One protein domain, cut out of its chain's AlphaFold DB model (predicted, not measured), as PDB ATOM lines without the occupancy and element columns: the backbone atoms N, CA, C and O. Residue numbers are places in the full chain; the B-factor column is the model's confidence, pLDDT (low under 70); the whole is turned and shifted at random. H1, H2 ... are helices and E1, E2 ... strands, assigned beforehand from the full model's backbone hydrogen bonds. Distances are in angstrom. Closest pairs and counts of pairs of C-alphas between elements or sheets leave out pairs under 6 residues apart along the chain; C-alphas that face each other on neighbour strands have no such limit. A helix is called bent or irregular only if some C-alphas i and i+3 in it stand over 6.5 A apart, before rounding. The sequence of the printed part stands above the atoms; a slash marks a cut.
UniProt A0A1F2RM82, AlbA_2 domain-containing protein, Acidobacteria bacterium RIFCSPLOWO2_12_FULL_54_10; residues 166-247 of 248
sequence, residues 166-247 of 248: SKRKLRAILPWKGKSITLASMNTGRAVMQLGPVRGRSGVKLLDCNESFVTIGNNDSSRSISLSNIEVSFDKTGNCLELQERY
ATOM      1  N   SER A 166     -48.269 -15.881  11.558       73.50
ATOM      2  CA  SER A 166     -48.865 -14.704  10.925       73.50
ATOM      3  C   SER A 166     -49.160 -13.523  11.861       73.50
ATOM      4  O   SER A 166     -48.723 -12.410  11.583       73.50
ATOM      5  N   LYS A 167     -49.880 -13.730  12.967       80.75
ATOM      6  CA  LYS A 167     -50.227 -12.707  13.967       80.75
ATOM      7  C   LYS A 167     -48.997 -12.167  14.694       80.75
ATOM      8  O   LYS A 167     -48.839 -10.948  14.792       80.75
ATOM      9  N   ARG A 168     -48.060 -13.046  15.074       83.56
ATOM     10  CA  ARG A 168     -46.783 -12.636  15.686       83.56
ATOM     11  C   ARG A 168     -45.987 -11.743  14.733       83.56
ATOM     12  O   ARG A 168     -45.478 -10.694  15.137       83.56
ATOM     13  N   LYS A 169     -45.888 -12.145  13.460       88.12
ATOM     14  CA  LYS A 169     -45.221 -11.363  12.407       88.12
ATOM     15  C   LYS A 169     -45.934 -10.034  12.168       88.12
ATOM     16  O   LYS A 169     -45.275  -9.000  12.174       88.12
ATOM     17  N   LEU A 170     -47.261 -10.033  12.057       87.25
ATOM     18  CA  LEU A 170     -48.060  -8.818  11.899       87.25
ATOM     19  C   LEU A 170     -47.776  -7.813  13.022       87.25
ATOM     20  O   LEU A 170     -47.458  -6.660  12.742       87.25
ATOM     21  N   ARG A 171     -47.809  -8.247  14.285       87.56
ATOM     22  CA  ARG A 171     -47.535  -7.385  15.445       87.56
ATOM     23  C   ARG A 171     -46.129  -6.776  15.420       87.56
ATOM     24  O   ARG A 171     -45.961  -5.629  15.828       87.56
ATOM     25  N   ALA A 172     -45.130  -7.523  14.954       88.69
ATOM     26  CA  ALA A 172     -43.755  -7.036  14.848       88.69
ATOM     27  C   ALA A 172     -43.558  -6.056  13.675       88.69
ATOM     28  O   ALA A 172     -42.777  -5.111  13.783       88.69
ATOM     29  N   ILE A 173     -44.271  -6.269  12.566       92.50
ATOM     30  CA  ILE A 173     -44.112  -5.515  11.316       92.50
ATOM     31  C   ILE A 173     -44.946  -4.227  11.320       92.50
ATOM     32  O   ILE A 173     -44.456  -3.174  10.912       92.50
ATOM     33  N   LEU A 174     -46.188  -4.271  11.810       90.88
ATOM     34  CA  LEU A 174     -47.149  -3.163  11.725       90.88
ATOM     35  C   LEU A 174     -46.639  -1.813  12.291       90.88
ATOM     36  O   LEU A 174     -46.887  -0.789  11.648       90.88
ATOM     37  N   PRO A 175     -45.865  -1.750  13.401       93.75
ATOM     38  CA  PRO A 175     -45.287  -0.498  13.921       93.75
ATOM     39  C   PRO A 175     -44.299   0.210  12.978       93.75
ATOM     40  O   PRO A 175     -43.901   1.359  13.217       93.75
ATOM     41  N   TRP A 176     -43.864  -0.474  11.920       92.44
ATOM     42  CA  TRP A 176     -42.960   0.057  10.907       92.44
ATOM     43  C   TRP A 176     -43.691   0.598   9.678       92.44
ATOM     44  O   TRP A 176     -43.036   1.055   8.743       92.44
ATOM     45  N   LYS A 177     -45.032   0.550   9.638       92.69
ATOM     46  CA  LYS A 177     -45.817   1.022   8.490       92.69
ATOM     47  C   LYS A 177     -45.462   2.475   8.160       92.69
ATOM     48  O   LYS A 177     -45.440   3.341   9.031       92.69
ATOM     49  N   GLY A 178     -45.153   2.728   6.891       89.50
ATOM     50  CA  GLY A 178     -44.705   4.020   6.378       89.50
ATOM     51  C   GLY A 178     -43.213   4.322   6.568       89.50
ATOM     52  O   GLY A 178     -42.763   5.350   6.062       89.50
ATOM     53  N   LYS A 179     -42.439   3.462   7.243       93.19
ATOM     54  CA  LYS A 179     -40.994   3.643   7.474       93.19
ATOM     55  C   LYS A 179     -40.155   2.869   6.455       93.19
ATOM     56  O   LYS A 179     -40.622   1.902   5.850       93.19
ATOM     57  N   SER A 180     -38.906   3.300   6.294       93.19
ATOM     58  CA  SER A 180     -37.886   2.542   5.568       93.19
ATOM     59  C   SER A 180     -37.397   1.372   6.421       93.19
ATOM     60  O   SER A 180     -37.146   1.533   7.615       93.19
ATOM     61  N   ILE A 181     -37.284   0.205   5.797       94.56
ATOM     62  CA  ILE A 181     -36.861  -1.061   6.396       94.56
ATOM     63  C   ILE A 181     -35.827  -1.739   5.487       94.56
ATOM     64  O   ILE A 181     -35.731  -1.413   4.298       94.56
ATOM     65  N   THR A 182     -35.091  -2.709   6.021       95.12
ATOM     66  CA  THR A 182     -34.153  -3.528   5.244       95.12
ATOM     67  C   THR A 182     -34.854  -4.800   4.767       95.12
ATOM     68  O   THR A 182     -35.398  -5.559   5.565       95.12
ATOM     69  N   LEU A 183     -34.828  -5.066   3.463       93.62
ATOM     70  CA  LEU A 183     -35.212  -6.348   2.879       93.62
ATOM     71  C   LEU A 183     -33.945  -7.140   2.550       93.62
ATOM     72  O   LEU A 183     -33.146  -6.725   1.713       93.62
ATOM     73  N   ALA A 184     -33.769  -8.290   3.189       92.62
ATOM     74  CA  ALA A 184     -32.690  -9.220   2.892       92.62
ATOM     75  C   ALA A 184     -33.226 -10.376   2.043       92.62
ATOM     76  O   ALA A 184     -34.111 -11.115   2.468       92.62
ATOM     77  N   SER A 185     -32.680 -10.557   0.843       91.06
ATOM     78  CA  SER A 185     -32.921 -11.759   0.047       91.06
ATOM     79  C   SER A 185     -32.000 -12.867   0.539       91.06
ATOM     80  O   SER A 185     -30.777 -12.712   0.525       91.06
ATOM     81  N   MET A 186     -32.573 -13.986   0.964       89.19
ATOM     82  CA  MET A 186     -31.834 -15.112   1.528       89.19
ATOM     83  C   MET A 186     -31.548 -16.169   0.460       89.19
ATOM     84  O   MET A 186     -32.388 -16.452  -0.398       89.19
ATOM     85  N   ASN A 187     -30.361 -16.771   0.518       86.00
ATOM     86  CA  ASN A 187     -30.048 -17.968  -0.258       86.00
ATOM     87  C   ASN A 187     -30.751 -19.188   0.358       86.00
ATOM     88  O   ASN A 187     -30.974 -19.244   1.567       86.00
ATOM     89  N   THR A 188     -31.054 -20.194  -0.463       80.50
ATOM     90  CA  THR A 188     -31.644 -21.467  -0.021       80.50
ATOM     91  C   THR A 188     -30.826 -22.666  -0.512       80.50
ATOM     92  O   THR A 188     -30.032 -22.577  -1.454       80.50
ATOM     93  N   GLY A 189     -30.962 -23.805   0.175       82.12
ATOM     94  CA  GLY A 189     -30.316 -25.066  -0.202       82.12
ATOM     95  C   GLY A 189     -28.783 -25.000  -0.267       82.12
ATOM     96  O   GLY A 189     -28.125 -24.428   0.601       82.12
ATOM     97  N   ARG A 190     -28.199 -25.605  -1.312       81.19
ATOM     98  CA  ARG A 190     -26.734 -25.711  -1.488       81.19
ATOM     99  C   ARG A 190     -26.031 -24.355  -1.619       81.19
ATOM    100  O   ARG A 190     -24.862 -24.258  -1.257       81.19
ATOM    101  N   ALA A 191     -26.731 -23.319  -2.086       78.75
ATOM    102  CA  ALA A 191     -26.161 -21.982  -2.245       78.75
ATOM    103  C   ALA A 191     -25.754 -21.355  -0.901       78.75
ATOM    104  O   ALA A 191     -24.762 -20.632  -0.852       78.75
ATOM    105  N   VAL A 192     -26.447 -21.689   0.197       82.75
ATOM    106  CA  VAL A 192     -26.100 -21.209   1.548       82.75
ATOM    107  C   VAL A 192     -24.698 -21.662   1.956       82.75
ATOM    108  O   VAL A 192     -23.937 -20.873   2.508       82.75
ATOM    109  N   MET A 193     -24.333 -22.908   1.639       82.31
ATOM    110  CA  MET A 193     -23.023 -23.473   1.986       82.31
ATOM    111  C   MET A 193     -21.877 -22.875   1.162       82.31
ATOM    112  O   MET A 193     -20.747 -22.837   1.630       82.31
ATOM    113  N   GLN A 194     -22.153 -22.434  -0.069       82.38
ATOM    114  CA  GLN A 194     -21.126 -21.949  -0.998       82.38
ATOM    115  C   GLN A 194     -20.940 -20.429  -0.956       82.38
ATOM    116  O   GLN A 194     -19.821 -19.948  -1.093       82.38
ATOM    117  N   LEU A 195     -22.031 -19.679  -0.797       83.62
ATOM    118  CA  LEU A 195     -22.062 -18.219  -0.941       83.62
ATOM    119  C   LEU A 195     -22.492 -17.504   0.347       83.62
ATOM    120  O   LEU A 195     -22.498 -16.276   0.399       83.62
ATOM    121  N   GLY A 196     -22.853 -18.260   1.386       84.75
ATOM    122  CA  GLY A 196     -23.395 -17.732   2.632       84.75
ATOM    123  C   GLY A 196     -24.916 -17.513   2.597       84.75
ATOM    124  O   GLY A 196     -25.568 -17.680   1.562       84.75
ATOM    125  N   PRO A 197     -25.515 -17.155   3.747       83.19
ATOM    126  CA  PRO A 197     -26.969 -17.134   3.925       83.19
ATOM    127  C   PRO A 197     -27.678 -15.956   3.245       83.19
ATOM    128  O   PRO A 197     -28.841 -16.084   2.871       83.19
ATOM    129  N   VAL A 198     -27.002 -14.818   3.064       87.25
ATOM    130  CA  VAL A 198     -27.605 -13.592   2.522       87.25
ATOM    131  C   VAL A 198     -27.151 -13.395   1.080       87.25
ATOM    132  O   VAL A 198     -25.959 -13.255   0.816       87.25
ATOM    133  N   ARG A 199     -28.106 -13.349   0.148       87.62
ATOM    134  CA  ARG A 199     -27.872 -13.060  -1.272       87.62
ATOM    135  C   ARG A 199     -27.669 -11.568  -1.526       87.62
ATOM    136  O   ARG A 199     -26.870 -11.189  -2.373       87.62
ATOM    137  N   GLY A 200     -28.418 -10.727  -0.818       89.19
ATOM    138  CA  GLY A 200     -28.356  -9.276  -0.946       89.19
ATOM    139  C   GLY A 200     -29.284  -8.578   0.040       89.19
ATOM    140  O   GLY A 200     -30.200  -9.199   0.576       89.19
ATOM    141  N   ARG A 201     -29.037  -7.289   0.280       91.81
ATOM    142  CA  ARG A 201     -29.882  -6.419   1.107       91.81
ATOM    143  C   ARG A 201     -30.276  -5.176   0.318       91.81
ATOM    144  O   ARG A 201     -29.447  -4.635  -0.412       91.81
ATOM    145  N   SER A 202     -31.507  -4.714   0.483       90.56
ATOM    146  CA  SER A 202     -32.006  -3.472  -0.106       90.56
ATOM    147  C   SER A 202     -32.874  -2.700   0.887       90.56
ATOM    148  O   SER A 202     -33.577  -3.286   1.704       90.56
ATOM    149  N   GLY A 203     -32.819  -1.368   0.828       91.19
ATOM    150  CA  GLY A 203     -33.727  -0.505   1.584       91.19
ATOM    151  C   GLY A 203     -35.047  -0.334   0.833       91.19
ATOM    152  O   GLY A 203     -35.037   0.028  -0.343       91.19
ATOM    153  N   VAL A 204     -36.169  -0.587   1.502       93.06
ATOM    154  CA  VAL A 204     -37.524  -0.467   0.933       93.06
ATOM    155  C   VAL A 204     -38.465   0.204   1.928       93.06
ATOM    156  O   VAL A 204     -38.218   0.179   3.133       93.06
ATOM    157  N   LYS A 205     -39.570   0.792   1.459       94.25
ATOM    158  CA  LYS A 205     -40.607   1.329   2.349       94.25
ATOM    159  C   LYS A 205     -41.645   0.258   2.656       94.25
ATOM    160  O   LYS A 205     -42.154  -0.407   1.752       94.25
ATOM    161  N   LEU A 206     -41.997   0.118   3.931       94.44
ATOM    162  CA  LEU A 206     -43.111  -0.726   4.347       94.44
ATOM    163  C   LEU A 206     -44.429   0.016   4.095       94.44
ATOM    164  O   LEU A 206     -44.699   1.034   4.732       94.44
ATOM    165  N   LEU A 207     -45.250  -0.477   3.168       92.56
ATOM    166  CA  LEU A 207     -46.498   0.183   2.776       92.56
ATOM    167  C   LEU A 207     -47.685  -0.321   3.597       92.56
ATOM    168  O   LEU A 207     -48.478   0.485   4.082       92.56
ATOM    169  N   ASP A 208     -47.792  -1.639   3.780       91.12
ATOM    170  CA  ASP A 208     -48.885  -2.251   4.539       91.12
ATOM    171  C   ASP A 208     -48.546  -3.665   5.036       91.12
ATOM    172  O   ASP A 208     -47.603  -4.289   4.551       91.12
ATOM    173  N   CYS A 209     -49.313  -4.183   5.999       91.00
ATOM    174  CA  CYS A 209     -49.189  -5.557   6.488       91.00
ATOM    175  C   CYS A 209     -50.521  -6.064   7.058       91.00
ATOM    176  O   CYS A 209     -51.197  -5.344   7.791       91.00
ATOM    177  N   ASN A 210     -50.872  -7.312   6.746       89.12
ATOM    178  CA  ASN A 210     -51.987  -8.046   7.346       89.12
ATOM    179  C   ASN A 210     -51.534  -9.461   7.751       89.12
ATOM    180  O   ASN A 210     -50.355  -9.788   7.647       89.12
ATOM    181  N   GLU A 211     -52.450 -10.318   8.210       83.31
ATOM    182  CA  GLU A 211     -52.111 -11.676   8.671       83.31
ATOM    183  C   GLU A 211     -51.620 -12.624   7.555       83.31
ATOM    184  O   GLU A 211     -51.148 -13.717   7.845       83.31
ATOM    185  N   SER A 212     -51.714 -12.253   6.278       85.38
ATOM    186  CA  SER A 212     -51.316 -13.112   5.151       85.38
ATOM    187  C   SER A 212     -50.040 -12.637   4.461       85.38
ATOM    188  O   SER A 212     -49.186 -13.448   4.099       85.38
ATOM    189  N   PHE A 213     -49.882 -11.329   4.272       90.81
ATOM    190  CA  PHE A 213     -48.768 -10.770   3.516       90.81
ATOM    191  C   PHE A 213     -48.331  -9.402   4.035       90.81
ATOM    192  O   PHE A 213     -49.043  -8.695   4.754       90.81
ATOM    193  N   VAL A 214     -47.132  -9.019   3.612       93.94
ATOM    194  CA  VAL A 214     -46.582  -7.678   3.770       93.94
ATOM    195  C   VAL A 214     -46.436  -7.027   2.401       93.94
ATOM    196  O   VAL A 214     -46.007  -7.679   1.452       93.94
ATOM    197  N   THR A 215     -46.781  -5.751   2.287       94.62
ATOM    198  CA  THR A 215     -46.603  -4.966   1.064       94.62
ATOM    199  C   THR A 215     -45.444  -4.005   1.261       94.62
ATOM    200  O   THR A 215     -45.467  -3.148   2.148       94.62
ATOM    201  N   ILE A 216     -44.436  -4.139   0.410       94.31
ATOM    202  CA  ILE A 216     -43.253  -3.284   0.381       94.31
ATOM    203  C   ILE A 216     -43.163  -2.585  -0.971       94.31
ATOM    204  O   ILE A 216     -43.664  -3.084  -1.979       94.31
ATOM    205  N   GLY A 217     -42.514  -1.434  -1.017       90.38
ATOM    206  CA  GLY A 217     -42.333  -0.727  -2.273       90.38
ATOM    207  C   GLY A 217     -41.531   0.548  -2.135       90.38
ATOM    208  O   GLY A 217     -41.157   0.954  -1.036       90.38
ATOM    209  N   ASN A 218     -41.304   1.172  -3.280       84.56
ATOM    210  CA  ASN A 218     -40.763   2.515  -3.418       84.56
ATOM    211  C   ASN A 218     -41.823   3.399  -4.104       84.56
ATOM    212  O   ASN A 218     -42.934   2.941  -4.366       84.56
ATOM    213  N   ASN A 219     -41.503   4.663  -4.399       74.00
ATOM    214  CA  ASN A 219     -42.470   5.609  -4.978       74.00
ATOM    215  C   ASN A 219     -43.088   5.131  -6.311       74.00
ATOM    216  O   ASN A 219     -44.240   5.454  -6.575       74.00
ATOM    217  N   ASP A 220     -42.362   4.320  -7.091       77.06
ATOM    218  CA  ASP A 220     -42.762   3.928  -8.453       77.06
ATOM    219  C   ASP A 220     -43.198   2.458  -8.589       77.06
ATOM    220  O   ASP A 220     -43.644   2.033  -9.653       77.06
ATOM    221  N   SER A 221     -43.045   1.638  -7.544       85.56
ATOM    222  CA  SER A 221     -43.414   0.216  -7.600       85.56
ATOM    223  C   SER A 221     -43.648  -0.379  -6.217       85.56
ATOM    224  O   SER A 221     -42.973  -0.033  -5.247       85.56
ATOM    225  N   SER A 222     -44.595  -1.312  -6.126       91.75
ATOM    226  CA  SER A 222     -44.876  -2.073  -4.908       91.75
ATOM    227  C   SER A 222     -45.058  -3.552  -5.218       91.75
ATOM    228  O   SER A 222     -45.396  -3.928  -6.341       91.75
ATOM    229  N   ARG A 223     -44.807  -4.399  -4.220       92.44
ATOM    230  CA  ARG A 223     -45.043  -5.841  -4.285       92.44
ATOM    231  C   ARG A 223     -45.407  -6.398  -2.913       92.44
ATOM    232  O   ARG A 223     -44.942  -5.898  -1.887       92.44
ATOM    233  N   SER A 224     -46.199  -7.465  -2.911       93.50
ATOM    234  CA  SER A 224     -46.586  -8.186  -1.697       93.50
ATOM    235  C   SER A 224     -45.773  -9.469  -1.548       93.50
ATOM    236  O   SER A 224     -45.558 -10.188  -2.523       93.50
ATOM    237  N   ILE A 225     -45.333  -9.764  -0.328       91.62
ATOM    238  CA  ILE A 225     -44.603 -10.985   0.026       91.62
ATOM    239  C   ILE A 225     -45.406 -11.718   1.102       91.62
ATOM    240  O   ILE A 225     -45.831 -11.110   2.087       91.62
ATOM    241  N   SER A 226     -45.622 -13.022   0.916       89.44
ATOM    242  CA  SER A 226     -46.298 -13.858   1.912       89.44
ATOM    243  C   SER A 226     -45.530 -13.858   3.234       89.44
ATOM    244  O   SER A 226     -44.311 -14.050   3.243       89.44
ATOM    245  N   LEU A 227     -46.241 -13.736   4.358       88.69
ATOM    246  CA  LEU A 227     -45.627 -13.867   5.682       88.69
ATOM    247  C   LEU A 227     -45.037 -15.266   5.920       88.69
ATOM    248  O   LEU A 227     -44.154 -15.406   6.762       88.69
ATOM    249  N   SER A 228     -45.463 -16.291   5.173       86.12
ATOM    250  CA  SER A 228     -44.842 -17.627   5.207       86.12
ATOM    251  C   SER A 228     -43.400 -17.635   4.693       86.12
ATOM    252  O   SER A 228     -42.619 -18.496   5.075       86.12
ATOM    253  N   ASN A 229     -43.040 -16.671   3.842       89.62
ATOM    254  CA  ASN A 229     -41.746 -16.622   3.160       89.62
ATOM    255  C   ASN A 229     -40.780 -15.634   3.823       89.62
ATOM    256  O   ASN A 229     -39.709 -15.364   3.282       89.62
ATOM    257  N   ILE A 230     -41.167 -15.059   4.964       89.31
ATOM    258  CA  ILE A 230     -40.427 -13.992   5.630       89.31
ATOM    259  C   ILE A 230     -40.090 -14.393   7.057       89.31
ATOM    260  O   ILE A 230     -40.973 -14.770   7.825       89.31
ATOM    261  N   GLU A 231     -38.832 -14.225   7.442       91.38
ATOM    262  CA  GLU A 231     -38.426 -14.166   8.846       91.38
ATOM    263  C   GLU A 231     -38.220 -12.709   9.275       91.38
ATOM    264  O   GLU A 231     -37.714 -11.881   8.515       91.38
ATOM    265  N   VAL A 232     -38.652 -12.385  10.497       91.56
ATOM    266  CA  VAL A 232     -38.525 -11.039  11.070       91.56
ATOM    267  C   VAL A 232     -37.248 -10.970  11.904       91.56
ATOM    268  O   VAL A 232     -37.068 -11.755  12.833       91.56
ATOM    269  N   SER A 233     -36.388 -10.013  11.577       91.75
ATOM    270  CA  SER A 233     -35.089  -9.753  12.196       91.75
ATOM    271  C   SER A 233     -34.925  -8.242  12.448       91.75
ATOM    272  O   SER A 233     -35.847  -7.448  12.235       91.75
ATOM    273  N   PHE A 234     -33.757  -7.830  12.935       91.75
ATOM    274  CA  PHE A 234     -33.421  -6.431  13.179       91.75
ATOM    275  C   PHE A 234     -32.065  -6.079  12.569       91.75
ATOM    276  O   PHE A 234     -31.045  -6.693  12.893       91.75
ATOM    277  N   ASP A 235     -32.050  -5.055  11.719       89.44
ATOM    278  CA  ASP A 235     -30.832  -4.507  11.138       89.44
ATOM    279  C   ASP A 235     -30.216  -3.497  12.112       89.44
ATOM    280  O   ASP A 235     -30.679  -2.364  12.254       89.44
ATOM    281  N   LYS A 236     -29.140  -3.915  12.786       86.19
ATOM    282  CA  LYS A 236     -28.401  -3.068  13.732       86.19
ATOM    283  C   LYS A 236     -27.691  -1.893  13.059       86.19
ATOM    284  O   LYS A 236     -27.478  -0.880  13.713       86.19
ATOM    285  N   THR A 237     -27.307  -2.021  11.790       83.44
ATOM    286  CA  THR A 237     -26.580  -0.977  11.059       83.44
ATOM    287  C   THR A 237     -27.538   0.114  10.597       83.44
ATOM    288  O   THR A 237     -27.244   1.295  10.757       83.44
ATOM    289  N   GLY A 238     -28.705  -0.279  10.077       78.50
ATOM    290  CA  GLY A 238     -29.773   0.644   9.685       78.50
ATOM    291  C   GLY A 238     -30.676   1.106  10.836       78.50
ATOM    292  O   GLY A 238     -31.522   1.970  10.626       78.50
ATOM    293  N   ASN A 239     -30.520   0.523  12.033       89.38
ATOM    294  CA  ASN A 239     -31.411   0.685  13.188       89.38
ATOM    295  C   ASN A 239     -32.897   0.537  12.808       89.38
ATOM    296  O   ASN A 239     -33.748   1.349  13.187       89.38
ATOM    297  N   CYS A 240     -33.204  -0.475  11.995       92.06
ATOM    298  CA  CYS A 240     -34.531  -0.669  11.426       92.06
ATOM    299  C   CYS A 240     -34.941  -2.145  11.375       92.06
ATOM    300  O   CYS A 240     -34.136  -3.050  11.604       92.06
ATOM    301  N   LEU A 241     -36.221  -2.393  11.094       94.56
ATOM    302  CA  LEU A 241     -36.741  -3.737  10.850       94.56
ATOM    303  C   LEU A 241     -36.002  -4.391   9.670       94.56
ATOM    304  O   LEU A 241     -35.882  -3.775   8.612       94.56
ATOM    305  N   GLU A 242     -35.573  -5.645   9.831       94.88
ATOM    306  CA  GLU A 242     -35.070  -6.468   8.728       94.88
ATOM    307  C   GLU A 242     -36.095  -7.561   8.403       94.88
ATOM    308  O   GLU A 242     -36.467  -8.353   9.270       94.88
ATOM    309  N   LEU A 243     -36.550  -7.619   7.152       95.12
ATOM    310  CA  LEU A 243     -37.360  -8.719   6.635       95.12
ATOM    311  C   LEU A 243     -36.477  -9.626   5.786       95.12
ATOM    312  O   LEU A 243     -35.935  -9.197   4.769       95.12
ATOM    313  N   GLN A 244     -36.338 -10.881   6.198       94.31
ATOM    314  CA  GLN A 244     -35.545 -11.883   5.495       94.31
ATOM    315  C   GLN A 244     -36.459 -12.715   4.604       94.31
ATOM    316  O   GLN A 244     -37.160 -13.607   5.078       94.31
ATOM    317  N   GLU A 245     -36.468 -12.407   3.314       93.38
ATOM    318  CA  GLU A 245     -37.259 -13.126   2.328       93.38
ATOM    319  C   GLU A 245     -36.520 -14.371   1.838       93.38
ATOM    320  O   GLU A 245     -35.400 -14.297   1.323       93.38
ATOM    321  N   ARG A 246     -37.185 -15.519   1.942       86.88
ATOM    322  CA  ARG A 246     -36.740 -16.794   1.386       86.88
ATOM    323  C   ARG A 246     -37.591 -17.130   0.168       86.88
ATOM    324  O   ARG A 246     -38.816 -17.171   0.251       86.88
ATOM    325  N   TYR A 247     -36.933 -17.395  -0.954       71.56
ATOM    326  CA  TYR A 247     -37.588 -17.964  -2.127       71.56
ATOM    327  C   TYR A 247     -37.619 -19.485  -1.958       71.56
ATOM    328  O   TYR A 247     -36.569 -20.094  -1.734       71.56
TER     329      TYR A 247
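This is residues 166 to 247 of the 248 residues of the protein "AlbA_2 domain-containing protein" of Acidobacteria bacterium RIFCSPLOWO2_12_FULL_54_10 (UniProt A0A1F2RM82). One strongly twisted sheet of six strands is folded back on itself into two leaves, E4 and E3 facing E1, E6 and E5, with the long, sharply bent strand E2 as the hinge. Helix H1 lies across the sheet over E2 and reaches E5, while the short helix H2 caps the far end of the E1 and E2 arm, which makes the longest axis. The printed part has 82 residues, with two named helices and six named strands that follow along the chain as H1 E1 H2 E2 E3 E4 E5 E6; the mixed sheet runs E4 E3 E2 E1 E6 E5. The class is mixed, helices and strands. The whole is compact, with a radius of gyration of the C-alphas of 12.5 A and spans of 36 by 25 by 24 A.

H1, residues 166 to 176, is on the sheet at a height of 7.9 A. It lies only just over E2, residues 198 to 209, with 3 of its C-alphas falling on that strand, and runs across the strands at 75 degrees to E2 on the local plane. Their closest C-alphas are those of Leu 174 and Cys 209, 6.1 A. E1, residues 180 to 186, is antiparallel to E2, with N 183 and O 202 at 2.8 A. H2, residues 190 to 195, only grazes the sheet with residues 191 to 192. E2 bends by 85 degrees at residue 206; its residues 198 to 205 pair with E1 and 205 to 209 with E3, residues 213 to 218. E2, E3 and E4, residues 221 to 226, form a meander, each strand the antiparallel neighbour of the one before; N 207 and O 215 are at 2.9 A, N 216 and O 223 at 2.9 A. E5, residues 230 to 235, and E6, residues 240 to 246, form a hairpin, with N 233 and O 242 at 2.8 A. E6 is parallel to E1, with N 184 and O 243 at 2.8 A. In H2 every O i to N i+4 pair is within hydrogen-bond range; in H1, 5 of 7 are.

H1 begins at C-alpha 166 (-48.865, -14.704, 10.925) and is 15.9 A long; it is only just irregular, C-alphas 172 and 175 being 6.8 A apart. E1 is 19.1 A long, H2 8.8 A, and E2, from C-alpha 198 (-27.605, -13.592, 2.522), 23.4 A. E3 is 17.0 A long, E4 17.2 A and E5 14.6 A. E6 is 19.1 A long and ends at C-alpha 246 (-36.740, -16.794, 1.386).

The two C-alphas farthest apart, those of Gly 178 and Gln 194, are 35.8 A apart. The printed part has no cut, and the links between its named elements are tight. Its mean pLDDT is 88.5, and no printed residue is under 70.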